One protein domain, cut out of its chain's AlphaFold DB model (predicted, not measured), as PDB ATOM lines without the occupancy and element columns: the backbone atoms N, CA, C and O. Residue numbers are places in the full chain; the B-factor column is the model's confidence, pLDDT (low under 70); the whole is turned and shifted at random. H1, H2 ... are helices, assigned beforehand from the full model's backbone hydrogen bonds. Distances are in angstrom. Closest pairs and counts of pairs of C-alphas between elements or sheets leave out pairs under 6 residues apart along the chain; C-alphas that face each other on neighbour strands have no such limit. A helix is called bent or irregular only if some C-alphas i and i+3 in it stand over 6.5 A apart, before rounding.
ATOM      1  N   ASP A  90     -41.460 -40.164  16.920       85.12
ATOM      2  CA  ASP A  90     -42.369 -39.024  16.765       85.12
ATOM      3  C   ASP A  90     -42.718 -38.377  18.114       85.12
ATOM      4  O   ASP A  90     -42.732 -37.156  18.237       85.12
ATOM      5  N   ASP A  91     -42.952 -39.187  19.154       87.44
ATOM      6  CA  ASP A  91     -43.231 -38.680  20.501       87.44
ATOM      7  C   ASP A  91     -42.001 -37.975  21.084       87.44
ATOM      8  O   ASP A  91     -42.125 -36.934  21.732       87.44
ATOM      9  N   ARG A  92     -40.803 -38.527  20.845       86.88
ATOM     10  CA  ARG A  92     -39.538 -37.899  21.247       86.88
ATOM     11  C   ARG A  92     -39.360 -36.544  20.568       86.88
ATOM     12  O   ARG A  92     -39.091 -35.567  21.262       86.88
ATOM     13  N   GLU A  93     -39.567 -36.473  19.256       84.69
ATOM     14  CA  GLU A  93     -39.442 -35.236  18.476       84.69
ATOM     15  C   GLU A  93     -40.504 -34.198  18.863       84.69
ATOM     16  O   GLU A  93     -40.193 -33.015  18.994       84.69
ATOM     17  N   ALA A  94     -41.742 -34.621  19.132       83.88
ATOM     18  CA  ALA A  94     -42.809 -33.729  19.582       83.88
ATOM     19  C   ALA A  94     -42.530 -33.131  20.972       83.88
ATOM     20  O   ALA A  94     -42.778 -31.946  21.207       83.88
ATOM     21  N   ILE A  95     -41.996 -33.934  21.897       80.12
ATOM     22  CA  ILE A  95     -41.593 -33.458  23.226       80.12
ATOM     23  C   ILE A  95     -40.394 -32.513  23.104       80.12
ATOM     24  O   ILE A  95     -40.386 -31.457  23.734       80.12
ATOM     25  N   GLU A  96     -39.404 -32.857  22.281       80.81
ATOM     26  CA  GLU A  96     -38.235 -32.009  22.040       80.81
ATOM     27  C   GLU A  96     -38.630 -30.653  21.432       80.81
ATOM     28  O   GLU A  96     -38.175 -29.609  21.908       80.81
ATOM     29  N   ALA A  97     -39.547 -30.641  20.460       79.50
ATOM     30  CA  ALA A  97     -40.092 -29.413  19.889       79.50
ATOM     31  C   ALA A  97     -40.792 -28.547  20.949       79.50
ATOM     32  O   ALA A  97     -40.551 -27.346  21.005       79.50
ATOM     33  N   LEU A  98     -41.580 -29.130  21.859       73.38
ATOM     34  CA  LEU A  98     -42.288 -28.365  22.894       73.38
ATOM     35  C   LEU A  98     -41.343 -27.552  23.799       73.38
ATOM     36  O   LEU A  98     -41.676 -26.434  24.197       73.38
ATOM     37  N   PHE A  99     -40.171 -28.100  24.124       68.94
ATOM     38  CA  PHE A  99     -39.195 -27.425  24.982       68.94
ATOM     39  C   PHE A  99     -38.263 -26.493  24.201       68.94
ATOM     40  O   PHE A  99     -37.965 -25.400  24.689       68.94
ATOM     41  N   ASN A 100     -37.859 -26.872  22.988       68.88
ATOM     42  CA  ASN A 100     -36.963 -26.069  22.152       68.88
ATOM     43  C   ASN A 100     -37.672 -24.893  21.460       68.88
ATOM     44  O   ASN A 100     -37.060 -23.857  21.217       68.88
ATOM     45  N   GLU A 101     -38.967 -25.022  21.175       65.69
ATOM     46  CA  GLU A 101     -39.796 -23.998  20.525       65.69
ATOM     47  C   GLU A 101     -40.501 -23.084  21.551       65.69
ATOM     48  O   GLU A 101     -41.263 -22.177  21.199       65.69
ATOM     49  N   SER A 102     -40.231 -23.287  22.849       61.31
ATOM     50  CA  SER A 102     -40.804 -22.472  23.917       61.31
ATOM     51  C   SER A 102     -40.299 -21.019  23.842       61.31
ATOM     52  O   SER A 102     -39.166 -20.673  24.167       61.31
ATOM     53  N   ASN A 103     -41.187 -20.114  23.420       63.62
ATOM     54  CA  ASN A 103     -40.921 -18.670  23.353       63.62
ATOM     55  C   ASN A 103     -40.855 -17.991  24.735       63.62
ATOM     56  O   ASN A 103     -40.590 -16.788  24.817       63.62
ATOM     57  N   ASP A 104     -41.101 -18.730  25.819       71.56
ATOM     58  CA  ASP A 104     -41.036 -18.207  27.179       71.56
ATOM     59  C   ASP A 104     -39.576 -18.051  27.627       71.56
ATOM     60  O   ASP A 104     -38.776 -18.987  27.560       71.56
ATOM     61  N   SER A 105     -39.222 -16.848  28.079       68.06
ATOM     62  CA  SER A 105     -37.890 -16.554  28.610       68.06
ATOM     63  C   SER A 105     -37.586 -17.393  29.850       68.06
ATOM     64  O   SER A 105     -36.444 -17.793  30.032       68.06
ATOM     65  N   PHE A 106     -38.602 -17.732  30.656       72.75
ATOM     66  CA  PHE A 106     -38.406 -18.528  31.868       72.75
ATOM     67  C   PHE A 106     -37.955 -19.965  31.567       72.75
ATOM     68  O   PHE A 106     -36.946 -20.421  32.101       72.75
ATOM     69  N   THR A 107     -38.673 -20.676  30.692       73.00
ATOM     70  CA  THR A 107     -38.334 -22.061  30.315       73.00
ATOM     71  C   THR A 107     -36.965 -22.138  29.643       73.00
ATOM     72  O   THR A 107     -36.195 -23.060  29.902       73.00
ATOM     73  N   ARG A 108     -36.629 -21.131  28.832       75.38
ATOM     74  CA  ARG A 108     -35.335 -21.029  28.158       75.38
ATOM     75  C   ARG A 108     -34.176 -20.835  29.132       75.38
ATOM     76  O   ARG A 108     -33.228 -21.610  29.099       75.38
ATOM     77  N   GLU A 109     -34.280 -19.865  30.038       75.00
ATOM     78  CA  GLU A 109     -33.260 -19.608  31.066       75.00
ATOM     79  C   GLU A 109     -33.075 -20.805  32.014       75.00
ATOM     80  O   GLU A 109     -31.957 -21.083  32.457       75.00
ATOM     81  N   PHE A 110     -34.158 -21.535  32.305       71.94
ATOM     82  CA  PHE A 110     -34.108 -22.768  33.088       71.94
ATOM     83  C   PHE A 110     -33.367 -23.892  32.347       71.94
ATOM     84  O   PHE A 110     -32.484 -24.524  32.926       71.94
ATOM     85  N   ASN A 111     -33.678 -24.115  31.066       68.94
ATOM     86  CA  ASN A 111     -33.048 -25.162  30.255       68.94
ATOM     87  C   ASN A 111     -31.564 -24.876  29.965       68.94
ATOM     88  O   ASN A 111     -30.752 -25.797  29.942       68.94
ATOM     89  N   GLU A 112     -31.198 -23.607  29.776       78.06
ATOM     90  CA  GLU A 112     -29.813 -23.171  29.539       78.06
ATOM     91  C   GLU A 112     -28.970 -23.109  30.827       78.06
ATOM     92  O   GLU A 112     -27.762 -22.868  30.769       78.06
ATOM     93  N   GLY A 113     -29.584 -23.318  31.998       68.06
ATOM     94  CA  GLY A 113     -28.908 -23.260  33.297       68.06
ATOM     95  C   GLY A 113     -28.388 -21.865  33.662       68.06
ATOM     96  O   GLY A 113     -27.496 -21.740  34.502       68.06
ATOM     97  N   SER A 114     -28.918 -20.823  33.019       68.94
ATOM     98  CA  SER A 114     -28.461 -19.436  33.137       68.94
ATOM     99  C   SER A 114     -29.359 -18.576  34.041       68.94
ATOM    100  O   SER A 114     -28.946 -17.493  34.458       68.94
ATOM    101  N   GLY A 115     -30.556 -19.059  34.396       64.00
ATOM    102  CA  GLY A 115     -31.525 -18.340  35.227       64.00
ATOM    103  C   GLY A 115     -31.301 -18.487  36.738       64.00
ATOM    104  O   GLY A 115     -31.293 -19.594  37.276       64.00
ATOM    105  N   ILE A 116     -31.204 -17.364  37.457       66.44
ATOM    106  CA  ILE A 116     -31.322 -17.335  38.924       66.44
ATOM    107  C   ILE A 116     -32.817 -17.309  39.256       66.44
ATOM    108  O   ILE A 116     -33.495 -16.302  39.048       66.44
ATOM    109  N   VAL A 117     -33.354 -18.431  39.735       62.50
ATOM    110  CA  VAL A 117     -34.764 -18.537  40.129       62.50
ATOM    111  C   VAL A 117     -34.850 -18.791  41.626       62.50
ATOM    112  O   VAL A 117     -34.623 -19.908  42.096       62.50
ATOM    113  N   ASP A 118     -35.214 -17.751  42.371       71.31
ATOM    114  CA  ASP A 118     -35.569 -17.883  43.779       71.31
ATOM    115  C   ASP A 118     -36.828 -18.752  43.908       71.31
ATOM    116  O   ASP A 118     -37.825 -18.556  43.205       71.31
ATOM    117  N   ARG A 119     -36.784 -19.759  44.793       69.19
ATOM    118  CA  ARG A 119     -37.840 -20.785  44.914       69.19
ATOM    119  C   ARG A 119     -39.217 -20.203  45.228       69.19
ATOM    120  O   ARG A 119     -40.224 -20.761  44.795       69.19
ATOM    121  N   ASP A 120     -39.246 -19.073  45.919       78.81
ATOM    122  CA  ASP A 120     -40.476 -18.382  46.303       78.81
ATOM    123  C   ASP A 120     -41.137 -17.660  45.114       78.81
ATOM    124  O   ASP A 120     -42.336 -17.383  45.135       78.81
ATOM    125  N   GLU A 121     -40.387 -17.402  44.038       71.81
ATOM    126  CA  GLU A 121     -40.876 -16.714  42.840       71.81
ATOM    127  C   GLU A 121     -41.429 -17.667  41.771       71.81
ATOM    128  O   GLU A 121     -42.098 -17.223  40.835       71.81
ATOM    129  N   ILE A 122     -41.188 -18.978  41.900       68.69
ATOM    130  CA  ILE A 122     -41.618 -19.994  40.923       68.69
ATOM    131  C   ILE A 122     -43.139 -19.957  40.692       68.69
ATOM    132  O   ILE A 122     -43.555 -19.883  39.531       68.69
ATOM    133  N   PRO A 123     -43.999 -19.938  41.733       76.06
ATOM    134  CA  PRO A 123     -45.446 -19.889  41.522       76.06
ATOM    135  C   PRO A 123     -45.894 -18.606  40.806       76.06
ATOM    136  O   PRO A 123     -46.839 -18.633  40.020       76.06
ATOM    137  N   LEU A 124     -45.204 -17.486  41.049       74.56
ATOM    138  CA  LEU A 124     -45.526 -16.185  40.458       74.56
ATOM    139  C   LEU A 124     -45.152 -16.129  38.974       74.56
ATOM    140  O   LEU A 124     -45.939 -15.631  38.166       74.56
ATOM    141  N   LYS A 125     -43.990 -16.678  38.602       69.06
ATOM    142  CA  LYS A 125     -43.519 -16.727  37.208       69.06
ATOM    143  C   LYS A 125     -44.394 -17.647  36.350       69.06
ATOM    144  O   LYS A 125     -44.811 -17.238  35.272       69.06
ATOM    145  N   ILE A 126     -44.800 -18.809  36.875       73.19
ATOM    146  CA  ILE A 126     -45.721 -19.731  36.182       73.19
ATOM    147  C   ILE A 126     -47.067 -19.052  35.885       73.19
ATOM    148  O   ILE A 126     -47.587 -19.146  34.776       73.19
ATOM    149  N   LEU A 127     -47.628 -18.324  36.856       74.50
ATOM    150  CA  LEU A 127     -48.898 -17.611  36.675       74.50
ATOM    151  C   LEU A 127     -48.796 -16.440  35.684       74.50
ATOM    152  O   LEU A 127     -49.789 -16.101  35.037       74.50
ATOM    153  N   ALA A 128     -47.621 -15.819  35.563       69.69
ATOM    154  CA  ALA A 128     -47.377 -14.739  34.613       69.69
ATOM    155  C   ALA A 128     -47.234 -15.255  33.169       69.69
ATOM    156  O   ALA A 128     -47.775 -14.635  32.253       69.69
ATOM    157  N   SER A 129     -46.581 -16.404  32.968       63.38
ATOM    158  CA  SER A 129     -46.394 -17.012  31.641       63.38
ATOM    159  C   SER A 129     -47.686 -17.543  31.012       63.38
ATOM    160  O   SER A 129     -47.810 -17.565  29.792       63.38
ATOM    161  N   VAL A 130     -48.687 -17.909  31.822       64.94
ATOM    162  CA  VAL A 130     -50.002 -18.398  31.351       64.94
ATOM    163  C   VAL A 130     -50.902 -17.266  30.821       64.94
ATOM    164  O   VAL A 130     -51.938 -17.520  30.215       64.94
ATOM    165  N   LYS A 131     -50.530 -16.000  31.040       58.66
ATOM    166  CA  LYS A 131     -51.387 -14.834  30.775       58.66
ATOM    167  C   LYS A 131     -51.132 -14.117  29.437       58.66
ATOM    168  O   LYS A 131     -51.557 -12.970  29.304       58.66
TER     169      LYS A 131
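Overview. This is residues 90 to 131 of the 132 residues of an uncharacterized protein of Trypanosoma congolense (strain IL3000) (UniProt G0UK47). Three helices follow one another as a loose, open zigzag: residues 90 to 98 of H1 stick out as an arm, and short H2 lies between H1 and H3, near both but touching neither. The printed part has 42 residues, with H1, H2, H3 in that order and no named strand: all helix. It is loose, radius of gyration of the C-alphas 11.8 A, and spans 36 by 24 by 14 A, the arm adding to its length.

Arrangement. H1, residues 90 to 100, and H2, residues 105 to 111, are close but not clearly touching; their closest C-alphas, of Phe 99 and Thr 107, are 7.6 A apart. They run opposite ways at a steep tilt of 59 degrees. H2 and H3, residues 119 to 129, are also close but not clearly touching, closest at the C-alphas of Phe 106 and Lys 125, 7.6 A; they run opposite ways at a steep tilt of 52 degrees. H1 and H3 are apart. Every O i to N i+4 pair is within hydrogen-bond range in H1 and H2, 5 of 7 in H3.

Along the chain. H1 begins at C-alpha 90 (-42.369, -39.024, 16.765) and is 15.0 A long; H2 is 10.0 A. H3, 16.2 A, ends at C-alpha 129 (-46.394, -17.012, 31.641); it is irregular, C-alphas 120 and 123 being 7.1 A apart.

Size, cuts and confidence. The C-alphas farthest apart, of Asp 90 and Asp 120, are 36.1 A apart. The printed part has no cut; H1 to H2 is a tight link, H2 to H3 a short one. Mean pLDDT of the printed part is 72.4, with 19 residues under 70, among them 99 to 103, 113 to 117 and 128 to 131.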